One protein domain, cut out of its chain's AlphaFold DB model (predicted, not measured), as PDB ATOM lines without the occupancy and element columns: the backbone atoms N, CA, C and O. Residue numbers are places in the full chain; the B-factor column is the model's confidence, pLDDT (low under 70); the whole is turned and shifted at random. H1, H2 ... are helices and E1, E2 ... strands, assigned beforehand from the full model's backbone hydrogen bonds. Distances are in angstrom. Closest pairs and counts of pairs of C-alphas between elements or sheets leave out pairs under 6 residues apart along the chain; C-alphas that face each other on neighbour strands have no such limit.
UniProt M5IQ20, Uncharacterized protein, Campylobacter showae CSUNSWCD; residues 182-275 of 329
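What this domain is: This is residues 182 to 275 of the 329 residues of an uncharacterized protein of Campylobacter showae CSUNSWCD (UniProt M5IQ20). Two longer helices, H1 and H2, are set crosswise to each other, and with the short H3 they form a helical cluster next to a small sheet of three strands, which each helix only grazes. A long loop after E2 comes back beside E1, where it pairs briefly, and the first turns of H1 and the tail after E3 lie at opposite ends of the longest axis. The 94 printed residues hold three named helices and three named strands, in the order H1 E1 E2 H2 H3 E3; the class is mixed, helices and strands, and the sheet, in the order E1 E2 E3, is mixed too. The whole is compact, with a radius of gyration of the C-alphas of 13.3 A, and elongated, spanning 45 by 25 by 22 A.

How they stand to each other: H1, residues 182 to 200, touches H2, residues 237 to 252, with its residues 186 to 194 alone; they stand about perpendicular at 85 degrees, and the closest C-alphas are those of Ala 190 and Arg 248, 5.8 A apart. H1 also touches H3, residues 257 to 262, the same way at a steep tilt of 53 degrees, with its residues 193 to 198 alone; the closest C-alphas are those of Arg 197 and Gln 258, 6.0 A apart. E1, residues 203 to 209, and E2, residues 212 to 217, form an antiparallel hairpin, with N 207 and O 214 2.9 A apart, within hydrogen-bond range. Residues 207 to 208 of E1 also pair, parallel, with residues 233 to 234. H2 and H3 only just touch, with 3 pairs of C-alphas within 8 A, and only at the corner by their link; the closest are those of Ala 250 and Ile 257, 6.9 A apart. E3, residues 266 to 269, is the parallel neighbour of E2, with N 268 and O 215 3.0 A apart, within hydrogen-bond range. E2, H2, H3 and E3 make a strand-helix-strand unit, two parallel neighbour strands with helices between, and its crossover is right-handed. H1 grazes the sheet with residues 194 to 199, H2 with 238 to 243 and H3 with 261 to 262. Every O i to N i+4 pair is within hydrogen-bond range in H1, H2 and H3.

Where its parts are: H1 begins at C-alpha 182, (-15.243, 19.626, 75.980), and is 26.2 A long from first to last C-alpha. E1 is 17.3 A long and E2 16.3 A. H2 begins at C-alpha 237, (-11.187, 33.229, 90.259), and is 22.3 A long; H3 is 8.4 A long. E3, 10.0 A long, ends at C-alpha 269, (11.050, 23.201, 101.442).

The domain as a whole: The C-alphas farthest apart are those of Val 182 and Thr 275, at 46.4 A. The printed part has no cut. The link from E2 to H2, 19 residues, is long; the other links are tight. Mean pLDDT of the printed part is 80.9, and residues 219 to 229 and 269 to 275 are under 70.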
ATOM      1  N   VAL A 182     -16.679  19.832  76.244       96.81
ATOM      2  CA  VAL A 182     -15.243  19.626  75.980       96.81
ATOM      3  C   VAL A 182     -14.387  20.673  76.693       96.81
ATOM      4  O   VAL A 182     -13.345  20.327  77.240       96.81
ATOM      5  N   ASP A 183     -14.817  21.935  76.720       97.06
ATOM      6  CA  ASP A 183     -14.065  22.993  77.399       97.06
ATOM      7  C   ASP A 183     -14.049  22.806  78.915       97.06
ATOM      8  O   ASP A 183     -12.982  22.882  79.522       97.06
ATOM      9  N   GLU A 184     -15.194  22.473  79.517       97.69
ATOM     10  CA  GLU A 184     -15.257  22.164  80.949       97.69
ATOM     11  C   GLU A 184     -14.388  20.949  81.300       97.69
ATOM     12  O   GLU A 184     -13.667  20.965  82.300       97.69
ATOM     13  N   PHE A 185     -14.408  19.913  80.456       97.75
ATOM     14  CA  PHE A 185     -13.526  18.763  80.613       97.75
ATOM     15  C   PHE A 185     -12.057  19.173  80.567       97.75
ATOM     16  O   PHE A 185     -11.302  18.792  81.456       97.75
ATOM     17  N   LYS A 186     -11.642  19.960  79.567       97.94
ATOM     18  CA  LYS A 186     -10.249  20.400  79.429       97.94
ATOM     19  C   LYS A 186      -9.785  21.207  80.641       97.94
ATOM     20  O   LYS A 186      -8.647  21.029  81.067       97.94
ATOM     21  N   ASP A 187     -10.652  22.041  81.211       97.12
ATOM     22  CA  ASP A 187     -10.346  22.804  82.422       97.12
ATOM     23  C   ASP A 187     -10.128  21.878  83.630       97.12
ATOM     24  O   ASP A 187      -9.102  21.971  84.308       97.12
ATOM     25  N   ARG A 188     -11.045  20.927  83.867       95.88
ATOM     26  CA  ARG A 188     -10.913  19.948  84.964       95.88
ATOM     27  C   ARG A 188      -9.728  19.001  84.766       95.88
ATOM     28  O   ARG A 188      -9.050  18.657  85.730       95.88
ATOM     29  N   TRP A 189      -9.465  18.588  83.529       96.12
ATOM     30  CA  TRP A 189      -8.346  17.714  83.177       96.12
ATOM     31  C   TRP A 189      -6.997  18.410  83.356       96.12
ATOM     32  O   TRP A 189      -6.037  17.786  83.808       96.12
ATOM     33  N   ALA A 190      -6.917  19.704  83.039       96.12
ATOM     34  CA  ALA A 190      -5.734  20.517  83.291       96.12
ATOM     35  C   ALA A 190      -5.436  20.610  84.795       96.12
ATOM     36  O   ALA A 190      -4.309  20.347  85.207       96.12
ATOM     37  N   GLU A 191      -6.448  20.896  85.620       93.62
ATOM     38  CA  GLU A 191      -6.307  20.913  87.083       93.62
ATOM     39  C   GLU A 191      -5.853  19.548  87.625       93.62
ATOM     40  O   GLU A 191      -4.857  19.463  88.345       93.62
ATOM     41  N   TYR A 192      -6.513  18.468  87.196       92.06
ATOM     42  CA  TYR A 192      -6.129  17.098  87.542       92.06
ATOM     43  C   TYR A 192      -4.686  16.766  87.144       92.06
ATOM     44  O   TYR A 192      -3.942  16.193  87.935       92.06
ATOM     45  N   THR A 193      -4.266  17.161  85.940       92.19
ATOM     46  CA  THR A 193      -2.905  16.919  85.441       92.19
ATOM     47  C   THR A 193      -1.866  17.540  86.371       92.19
ATOM     48  O   THR A 193      -0.882  16.887  86.712       92.19
ATOM     49  N   VAL A 194      -2.092  18.770  86.835       91.38
ATOM     50  CA  VAL A 194      -1.192  19.426  87.793       91.38
ATOM     51  C   VAL A 194      -1.147  18.667  89.117       91.38
ATOM     52  O   VAL A 194      -0.061  18.348  89.599       91.38
ATOM     53  N   LEU A 195      -2.315  18.352  89.681       87.38
ATOM     54  CA  LEU A 195      -2.433  17.659  90.966       87.38
ATOM     55  C   LEU A 195      -1.751  16.290  90.947       87.38
ATOM     56  O   LEU A 195      -1.014  15.961  91.876       87.38
ATOM     57  N   LYS A 196      -1.944  15.522  89.870       85.81
ATOM     58  CA  LYS A 196      -1.314  14.214  89.691       85.81
ATOM     59  C   LYS A 196       0.199  14.333  89.564       85.81
ATOM     60  O   LYS A 196       0.924  13.733  90.350       85.81
ATOM     61  N   ARG A 197       0.690  15.132  88.610       83.69
ATOM     62  CA  ARG A 197       2.129  15.197  88.292       83.69
ATOM     63  C   ARG A 197       2.944  15.785  89.447       83.69
ATOM     64  O   ARG A 197       4.007  15.265  89.779       83.69
ATOM     65  N   LEU A 198       2.442  16.834  90.102       80.50
ATOM     66  CA  LEU A 198       3.122  17.419  91.261       80.50
ATOM     67  C   LEU A 198       2.936  16.588  92.535       80.50
ATOM     68  O   LEU A 198       3.878  16.488  93.322       80.50
ATOM     69  N   GLY A 199       1.778  15.945  92.720       77.38
ATOM     70  CA  GLY A 199       1.562  14.999  93.818       77.38
ATOM     71  C   GLY A 199       2.543  13.825  93.762       77.38
ATOM     72  O   GLY A 199       3.211  13.534  94.750       77.38
ATOM     73  N   GLU A 200       2.740  13.223  92.583       76.75
ATOM     74  CA  GLU A 200       3.741  12.165  92.366       76.75
ATOM     75  C   GLU A 200       5.189  12.620  92.640       76.75
ATOM     76  O   GLU A 200       6.047  11.786  92.944       76.75
ATOM     77  N   SER A 201       5.444  13.929  92.558       74.88
ATOM     78  CA  SER A 201       6.752  14.570  92.775       74.88
ATOM     79  C   SER A 201       6.978  15.020  94.221       74.88
ATOM     80  O   SER A 201       8.029  15.568  94.553       74.88
ATOM     81  N   GLY A 202       6.002  14.783  95.100       74.81
ATOM     82  CA  GLY A 202       6.099  15.060  96.527       74.81
ATOM     83  C   GLY A 202       5.658  16.459  96.961       74.81
ATOM     84  O   GLY A 202       5.969  16.893  98.078       74.81
ATOM     85  N   ALA A 203       4.942  17.182  96.096       79.62
ATOM     86  CA  ALA A 203       4.296  18.427  96.485       79.62
ATOM     87  C   ALA A 203       3.193  18.157  97.525       79.62
ATOM     88  O   ALA A 203       2.386  17.246  97.368       79.62
ATOM     89  N   GLU A 204       3.146  18.968  98.582       78.62
ATOM     90  CA  GLU A 204       2.107  18.942  99.623       78.62
ATOM     91  C   GLU A 204       1.057  20.034  99.433       78.62
ATOM     92  O   GLU A 204      -0.096  19.867  99.826       78.62
ATOM     93  N   ARG A 205       1.460  21.182  98.881       82.81
ATOM     94  CA  ARG A 205       0.572  22.320  98.642       82.81
ATOM     95  C   ARG A 205       1.012  23.073  97.403       82.81
ATOM     96  O   ARG A 205       2.208  23.269  97.186       82.81
ATOM     97  N   ILE A 206       0.030  23.554  96.652       85.38
ATOM     98  CA  ILE A 206       0.224  24.454  95.521       85.38
ATOM     99  C   ILE A 206      -0.647  25.677  95.771       85.38
ATOM    100  O   ILE A 206      -1.847  25.536  96.016       85.38
ATOM    101  N   SER A 207      -0.050  26.860  95.694       88.56
ATOM    102  CA  SER A 207      -0.767  28.127  95.807       88.56
ATOM    103  C   SER A 207      -0.499  28.994  94.581       88.56
ATOM    104  O   SER A 207       0.644  29.123  94.142       88.56
ATOM    105  N   VAL A 208      -1.549  29.606  94.038       88.38
ATOM    106  CA  VAL A 208      -1.507  30.423  92.822       88.38
ATOM    107  C   VAL A 208      -2.068  31.817  93.105       88.38
ATOM    108  O   VAL A 208      -3.203  31.977  93.561       88.38
ATOM    109  N   ASN A 209      -1.273  32.841  92.800       87.75
ATOM    110  CA  ASN A 209      -1.612  34.256  92.962       87.75
ATOM    111  C   ASN A 209      -1.204  35.024  91.699       87.75
ATOM    112  O   ASN A 209      -0.047  35.422  91.549       87.75
ATOM    113  N   GLY A 210      -2.155  35.223  90.786       81.38
ATOM    114  CA  GLY A 210      -1.866  35.734  89.451       81.38
ATOM    115  C   GLY A 210      -0.923  34.795  88.696       81.38
ATOM    116  O   GLY A 210      -1.232  33.622  88.508       81.38
ATOM    117  N   GLU A 211       0.231  35.313  88.276       79.88
ATOM    118  CA  GLU A 211       1.274  34.539  87.586       79.88
ATOM    119  C   GLU A 211       2.236  33.826  88.549       79.88
ATOM    120  O   GLU A 211       3.021  32.980  88.119       79.88
ATOM    121  N   ASN A 212       2.169  34.139  89.848       83.50
ATOM    122  CA  ASN A 212       3.054  33.560  90.851       83.50
ATOM    123  C   ASN A 212       2.506  32.212  91.325       83.50
ATOM    124  O   ASN A 212       1.372  32.125  91.808       83.50
ATOM    125  N   ILE A 213       3.339  31.178  91.227       86.44
ATOM    126  CA  ILE A 213       3.038  29.813  91.660       86.44
ATOM    127  C   ILE A 213       4.006  29.470  92.790       86.44
ATOM    128  O   ILE A 213       5.217  29.589  92.623       86.44
ATOM    129  N   ALA A 214       3.484  29.032  93.932       85.12
ATOM    130  CA  ALA A 214       4.280  28.541  95.048       85.12
ATOM    131  C   ALA A 214       3.993  27.056  95.271       85.12
ATOM    132  O   ALA A 214       2.830  26.662  95.377       85.12
ATOM    133  N   ILE A 215       5.049  26.248  95.368       83.38
ATOM    134  CA  ILE A 215       4.948  24.810  95.632       83.38
ATOM    135  C   ILE A 215       5.678  24.504  96.936       83.38
ATOM    136  O   ILE A 215       6.863  24.807  97.102       83.38
ATOM    137  N   VAL A 216       4.957  23.889  97.867       81.56
ATOM    138  CA  VAL A 216       5.528  23.350  99.101       81.56
ATOM    139  C   VAL A 216       5.806  21.873  98.879       81.56
ATOM    140  O   VAL A 216       4.879  21.124  98.580       81.56
ATOM    141  N   ILE A 217       7.063  21.454  99.027       76.56
ATOM    142  CA  ILE A 217       7.484  20.051  98.881       76.56
ATOM    143  C   ILE A 217       7.883  19.500 100.245       76.56
ATOM    144  O   ILE A 217       8.554  20.185 101.024       76.56
ATOM    145  N   ASN A 218       7.537  18.240 100.497       70.56
ATOM    146  CA  ASN A 218       8.060  17.479 101.625       70.56
ATOM    147  C   ASN A 218       8.915  16.316 101.127       70.56
ATOM    148  O   ASN A 218       8.404  15.274 100.731       70.56
ATOM    149  N   LYS A 219      10.238  16.489 101.184       64.88
ATOM    150  CA  LYS A 219      11.199  15.466 100.746       64.88
ATOM    151  C   LYS A 219      11.298  14.266 101.698       64.88
ATOM    152  O   LYS A 219      11.935  13.280 101.346       64.88
ATOM    153  N   ASN A 220      10.698  14.346 102.888       64.56
ATOM    154  CA  ASN A 220      10.786  13.309 103.920       64.56
ATOM    155  C   ASN A 220       9.669  12.257 103.823       64.56
ATOM    156  O   ASN A 220       9.744  11.242 104.514       64.56
ATOM    157  N   LYS A 221       8.636  12.477 103.000       58.44
ATOM    158  CA  LYS A 221       7.573  11.491 102.763       58.44
ATOM    159  C   LYS A 221       7.992  10.488 101.696       58.44
ATOM    160  O   LYS A 221       8.584  10.853 100.680       58.44
ATOM    161  N   ALA A 222       7.682   9.214 101.927       54.91
ATOM    162  CA  ALA A 222       8.019   8.173 100.968       54.91
ATOM    163  C   ALA A 222       7.198   8.354  99.674       54.91
ATOM    164  O   ALA A 222       6.021   8.709  99.745       54.91
ATOM    165  N   PRO A 223       7.752   8.029  98.489       50.88
ATOM    166  CA  PRO A 223       7.062   8.178  97.206       50.88
ATOM    167  C   PRO A 223       5.713   7.442  97.083       50.88
ATOM    168  O   PRO A 223       4.977   7.713  96.136       50.88
ATOM    169  N   VAL A 224       5.434   6.496  97.987       48.66
ATOM    170  CA  VAL A 224       4.210   5.676  98.090       48.66
ATOM    171  C   VAL A 224       3.171   6.248  99.065       48.66
ATOM    172  O   VAL A 224       2.032   5.796  99.084       48.66
ATOM    173  N   GLU A 225       3.548   7.239  99.876       47.91
ATOM    174  CA  GLU A 225       2.649   7.939 100.805       47.91
ATOM    175  C   GLU A 225       2.014   9.187 100.178       47.91
ATOM    176  O   GLU A 225       1.073   9.755 100.740       47.91
ATOM    177  N   PHE A 226       2.506   9.621  99.014       50.03
ATOM    178  CA  PHE A 226       1.899  10.719  98.276       50.03
ATOM    179  C   PHE A 226       0.629  10.232  97.588       50.03
ATOM    180  O   PHE A 226       0.665   9.548  96.566       50.03
ATOM    181  N   ARG A 227      -0.511  10.599  98.170       53.75
ATOM    182  CA  ARG A 227      -1.777  10.638  97.438       53.75
ATOM    183  C   ARG A 227      -1.718  11.780  96.425       53.75
ATOM    184  O   ARG A 227      -0.963  12.735  96.617       53.75
ATOM    185  N   GLU A 228      -2.525  11.688  95.370       60.53
ATOM    186  CA  GLU A 228      -2.788  12.839  94.505       60.53
ATOM    187  C   GLU A 228      -3.172  14.039  95.385       60.53
ATOM    188  O   GLU A 228      -3.920  13.893  96.358       60.53
ATOM    189  N   LEU A 229      -2.624  15.216  95.079       68.38
ATOM    190  CA  LEU A 229      -3.022  16.430  95.780       68.38
ATOM    191  C   LEU A 229      -4.530  16.632  95.619       68.38
ATOM    192  O   LEU A 229      -5.071  16.484  94.526       68.38
ATOM    193  N   GLU A 230      -5.209  16.997  96.702       70.50
ATOM    194  CA  GLU A 230      -6.669  17.126  96.668       70.50
ATOM    195  C   GLU A 230      -7.123  18.418  95.978       70.50
ATOM    196  O   GLU A 230      -8.195  18.459  95.376       70.50
ATOM    197  N   SER A 231      -6.335  19.496  96.083       80.94
ATOM    198  CA  SER A 231      -6.705  20.802  95.532       80.94
ATOM    199  C   SER A 231      -5.517  21.746  95.327       80.94
ATOM    200  O   SER A 231      -4.445  21.573  95.909       80.94
ATOM    201  N   ILE A 232      -5.740  22.762  94.490       86.19
ATOM    202  CA  ILE A 232      -4.858  23.914  94.289       86.19
ATOM    203  C   ILE A 232      -5.498  25.120  94.982       86.19
ATOM    204  O   ILE A 232      -6.688  25.386  94.814       86.19
ATOM    205  N   GLU A 233      -4.714  25.861  95.759       89.88
ATOM    206  CA  GLU A 233      -5.178  27.066  96.438       89.88
ATOM    207  C   GLU A 233      -5.045  28.274  95.506       89.88
ATOM    208  O   GLU A 233      -3.940  28.710  95.185       89.88
ATOM    209  N   TYR A 234      -6.170  28.843  95.078       89.19
ATOM    210  CA  TYR A 234      -6.187  30.052  94.256       89.19
ATOM    211  C   TYR A 234      -6.549  31.263  95.106       89.19
ATOM    212  O   TYR A 234      -7.496  31.219  95.888       89.19
ATOM    213  N   LYS A 235      -5.842  32.377  94.904       92.12
ATOM    214  CA  LYS A 235      -6.190  33.651  95.548       92.12
ATOM    215  C   LYS A 235      -7.571  34.165  95.134       92.12
ATOM    216  O   LYS A 235      -8.298  34.719  95.953       92.12
ATOM    217  N   ASP A 236      -7.894  34.031  93.852       90.94
ATOM    218  CA  ASP A 236      -9.130  34.514  93.250       90.94
ATOM    219  C   ASP A 236      -9.455  33.745  91.955       90.94
ATOM    220  O   ASP A 236      -8.611  33.050  91.377       90.94
ATOM    221  N   GLU A 237     -10.696  33.881  91.482       91.69
ATOM    222  CA  GLU A 237     -11.187  33.229  90.259       91.69
ATOM    223  C   GLU A 237     -10.415  33.641  88.998       91.69
ATOM    224  O   GLU A 237     -10.310  32.868  88.043       91.69
ATOM    225  N   GLN A 238      -9.856  34.853  88.966       92.69
ATOM    226  CA  GLN A 238      -9.057  35.308  87.831       92.69
ATOM    227  C   GLN A 238      -7.718  34.567  87.774       92.69
ATOM    228  O   GLN A 238      -7.316  34.119  86.700       92.69
ATOM    229  N   SER A 239      -7.074  34.377  88.926       91.44
ATOM    230  CA  SER A 239      -5.857  33.578  89.084       91.44
ATOM    231  C   SER A 239      -6.104  32.131  88.668       91.44
ATOM    232  O   SER A 239      -5.319  31.577  87.899       91.44
ATOM    233  N   LYS A 240      -7.238  31.544  89.080       92.31
ATOM    234  CA  LYS A 240      -7.649  30.204  88.640       92.31
ATOM    235  C   LYS A 240      -7.762  30.117  87.120       92.31
ATOM    236  O   LYS A 240      -7.120  29.274  86.502       92.31
ATOM    237  N   LYS A 241      -8.531  31.013  86.497       93.00
ATOM    238  CA  LYS A 241      -8.728  31.015  85.037       93.00
ATOM    239  C   LYS A 241      -7.421  31.194  84.266       93.00
ATOM    240  O   LYS A 241      -7.199  30.497  83.279       93.00
ATOM    241  N   ALA A 242      -6.559  32.110  84.709       92.44
ATOM    242  CA  ALA A 242      -5.264  32.350  84.076       92.44
ATOM    243  C   ALA A 242      -4.353  31.117  84.163       92.44
ATOM    244  O   ALA A 242      -3.762  30.716  83.160       92.44
ATOM    245  N   PHE A 243      -4.294  30.480  85.335       93.38
ATOM    246  CA  PHE A 243      -3.497  29.279  85.557       93.38
ATOM    247  C   PHE A 243      -3.997  28.082  84.746       93.38
ATOM    248  O   PHE A 243      -3.215  27.451  84.039       93.38
ATOM    249  N   ILE A 244      -5.304  27.804  84.767       95.12
ATOM    250  CA  ILE A 244      -5.890  26.709  83.983       95.12
ATOM    251  C   ILE A 244      -5.656  26.918  82.486       95.12
ATOM    252  O   ILE A 244      -5.257  25.981  81.795       95.12
ATOM    253  N   LYS A 245      -5.815  28.149  81.985       94.94
ATOM    254  CA  LYS A 245      -5.495  28.475  80.592       94.94
ATOM    255  C   LYS A 245      -4.026  28.190  80.269       94.94
ATOM    256  O   LYS A 245      -3.740  27.549  79.265       94.94
ATOM    257  N   PHE A 246      -3.106  28.624  81.128       94.19
ATOM    258  CA  PHE A 246      -1.677  28.363  80.963       94.19
ATOM    259  C   PHE A 246      -1.366  26.859  80.874       94.19
ATOM    260  O   PHE A 246      -0.632  26.436  79.980       94.19
ATOM    261  N   VAL A 247      -1.958  26.046  81.753       95.44
ATOM    262  CA  VAL A 247      -1.777  24.586  81.746       95.44
ATOM    263  C   VAL A 247      -2.380  23.963  80.485       95.44
ATOM    264  O   VAL A 247      -1.731  23.134  79.851       95.44
ATOM    265  N   ARG A 248      -3.582  24.381  80.068       96.62
ATOM    266  CA  ARG A 248      -4.203  23.920  78.814       96.62
ATOM    267  C   ARG A 248      -3.311  24.192  77.610       96.62
ATOM    268  O   ARG A 248      -3.043  23.270  76.843       96.62
ATOM    269  N   ASP A 249      -2.813  25.420  77.482       95.62
ATOM    270  CA  ASP A 249      -1.930  25.818  76.384       95.62
ATOM    271  C   ASP A 249      -0.638  24.983  76.372       95.62
ATOM    272  O   ASP A 249      -0.092  24.685  75.306       95.62
ATOM    273  N   ALA A 250      -0.131  24.599  77.548       94.19
ATOM    274  CA  ALA A 250       1.035  23.732  77.679       94.19
ATOM    275  C   ALA A 250       0.742  22.285  77.250       94.19
ATOM    276  O   ALA A 250       1.524  21.718  76.484       94.19
ATOM    277  N   ILE A 251      -0.399  21.720  77.662       96.12
ATOM    278  CA  ILE A 251      -0.850  20.381  77.244       96.12
ATOM    279  C   ILE A 251      -1.056  20.335  75.726       96.12
ATOM    280  O   ILE A 251      -0.595  19.409  75.065       96.12
ATOM    281  N   GLU A 252      -1.700  21.350  75.143       95.25
ATOM    282  CA  GLU A 252      -1.944  21.414  73.695       95.25
ATOM    283  C   GLU A 252      -0.644  21.485  72.879       95.25
ATOM    284  O   GLU A 252      -0.586  20.987  71.751       95.25
ATOM    285  N   LYS A 253       0.418  22.047  73.466       94.69
ATOM    286  CA  LYS A 253       1.774  22.079  72.897       94.69
ATOM    287  C   LYS A 253       2.601  20.826  73.208       94.69
ATOM    288  O   LYS A 253       3.722  20.730  72.715       94.69
ATOM    289  N   GLY A 254       2.080  19.890  74.003       90.81
ATOM    290  CA  GLY A 254       2.799  18.688  74.434       90.81
ATOM    291  C   GLY A 254       4.004  18.988  75.325       90.81
ATOM    292  O   GLY A 254       5.011  18.288  75.248       90.81
ATOM    293  N   LEU A 255       3.942  20.061  76.119       91.12
ATOM    294  CA  LEU A 255       4.996  20.396  77.075       91.12
ATOM    295  C   LEU A 255       4.871  19.519  78.323       91.12
ATOM    296  O   LEU A 255       3.767  19.278  78.809       91.12
ATOM    297  N   ASP A 256       6.008  19.107  78.886       86.94
ATOM    298  CA  ASP A 256       6.014  18.416  80.173       86.94
ATOM    299  C   ASP A 256       5.595  19.387  81.290       86.94
ATOM    300  O   ASP A 256       6.303  20.346  81.614       86.94
ATOM    301  N   ILE A 257       4.403  19.154  81.847       87.00
ATOM    302  CA  ILE A 257       3.769  20.045  82.828       87.00
ATOM    303  C   ILE A 257       4.561  20.108  84.130       87.00
ATOM    304  O   ILE A 257       4.620  21.170  84.749       87.00
ATOM    305  N   GLN A 258       5.192  19.004  84.530       82.44
ATOM    306  CA  GLN A 258       6.002  18.961  85.740       82.44
ATOM    307  C   GLN A 258       7.207  19.898  85.592       82.44
ATOM    308  O   GLN A 258       7.295  20.884  86.316       82.44
ATOM    309  N   ASN A 259       8.054  19.676  84.588       83.44
ATOM    310  CA  ASN A 259       9.231  20.501  84.310       83.44
ATOM    311  C   ASN A 259       8.864  21.977  84.106       83.44
ATOM    312  O   ASN A 259       9.577  22.879  84.547       83.44
ATOM    313  N   LEU A 260       7.739  22.239  83.435       84.19
ATOM    314  CA  LEU A 260       7.264  23.595  83.187       84.19
ATOM    315  C   LEU A 260       6.890  24.329  84.483       84.19
ATOM    316  O   LEU A 260       7.220  25.508  84.630       84.19
ATOM    317  N   LEU A 261       6.188  23.656  85.397       82.44
ATOM    318  CA  LEU A 261       5.806  24.231  86.686       82.44
ATOM    319  C   LEU A 261       7.009  24.342  87.613       82.44
ATOM    320  O   LEU A 261       7.178  25.379  88.245       82.44
ATOM    321  N   GLU A 262       7.884  23.340  87.635       78.19
ATOM    322  CA  GLU A 262       9.113  23.386  88.423       78.19
ATOM    323  C   GLU A 262      10.047  24.521  87.967       78.19
ATOM    324  O   GLU A 262      10.675  25.175  88.792       78.19
ATOM    325  N   GLY A 263      10.083  24.847  86.671       78.00
ATOM    326  CA  GLY A 263      10.851  25.985  86.156       78.00
ATOM    327  C   GLY A 263      10.250  27.369  86.447       78.00
ATOM    328  O   GLY A 263      10.932  28.376  86.261       78.00
ATOM    329  N   ARG A 264       8.979  27.445  86.866       76.25
ATOM    330  CA  ARG A 264       8.260  28.710  87.129       76.25
ATOM    331  C   ARG A 264       7.905  28.932  88.595       76.25
ATOM    332  O   ARG A 264       7.616  30.066  88.967       76.25
ATOM    333  N   ALA A 265       7.860  27.875  89.394       76.75
ATOM    334  CA  ALA A 265       7.384  27.944  90.761       76.75
ATOM    335  C   ALA A 265       8.467  28.416  91.735       76.75
ATOM    336  O   ALA A 265       9.638  28.049  91.644       76.75
ATOM    337  N   GLU A 266       8.039  29.173  92.740       77.19
ATOM    338  CA  GLU A 266       8.819  29.363  93.954       77.19
ATOM    339  C   GLU A 266       8.696  28.113  94.833       77.19
ATOM    340  O   GLU A 266       7.603  27.755  95.285       77.19
ATOM    341  N   PHE A 267       9.826  27.461  95.109       75.56
ATOM    342  CA  PHE A 267       9.859  26.301  95.992       75.56
ATOM    343  C   PHE A 267      10.078  26.693  97.439       75.56
ATOM    344  O   PHE A 267      11.017  27.413  97.784       75.56
ATOM    345  N   LYS A 268       9.236  26.133  98.304       75.44
ATOM    346  CA  LYS A 268       9.436  26.165  99.747       75.44
ATOM    347  C   LYS A 268       9.625  24.740 100.228       75.44
ATOM    348  O   LYS A 268       8.743  23.896 100.080       75.44
ATOM    349  N   GLU A 269      10.794  24.473 100.789       65.44
ATOM    350  CA  GLU A 269      11.050  23.201 101.442       65.44
ATOM    351  C   GLU A 269      10.373  23.218 102.806       65.44
ATOM    352  O   GLU A 269      10.671  24.065 103.652       65.44
ATOM    353  N   ASN A 270       9.438  22.297 103.015       63.28
ATOM    354  CA  ASN A 270       8.895  22.088 104.340       63.28
ATOM    355  C   ASN A 270       9.874  21.199 105.113       63.28
ATOM    356  O   ASN A 270       9.794  19.974 105.071       63.28
ATOM    357  N   THR A 271      10.833  21.820 105.802       48.41
ATOM    358  CA  THR A 271      11.736  21.127 106.730       48.41
ATOM    359  C   THR A 271      11.081  20.886 108.085       48.41
ATOM    360  O   THR A 271      11.803  20.696 109.061       48.41
ATOM    361  N   SER A 272       9.744  20.944 108.201       49.25
ATOM    362  CA  SER A 272       9.084  20.502 109.424       49.25
ATOM    363  C   SER A 272       9.470  19.044 109.638       49.25
ATOM    364  O   SER A 272       8.952  18.144 108.972       49.25
ATOM    365  N   GLU A 273      10.446  18.840 110.519       43.50
ATOM    366  CA  GLU A 273      10.810  17.547 111.052       43.50
ATOM    367  C   GLU A 273       9.501  16.824 111.379       43.50
ATOM    368  O   GLU A 273       8.608  17.400 112.013       43.50
ATOM    369  N   ALA A 274       9.388  15.550 110.999       43.72
ATOM    370  CA  ALA A 274       8.714  14.619 111.887       43.72
ATOM    371  C   ALA A 274       9.349  14.883 113.252       43.72
ATOM    372  O   ALA A 274      10.525  14.567 113.410       43.72
ATOM    373  N   THR A 275       8.643  15.623 114.118       41.03
ATOM    374  CA  THR A 275       9.177  16.239 115.339       41.03
ATOM    375  C   THR A 275      10.265  15.351 115.906       41.03
ATOM    376  O   THR A 275       9.942  14.223 116.297       41.03
TER     377      THR A 275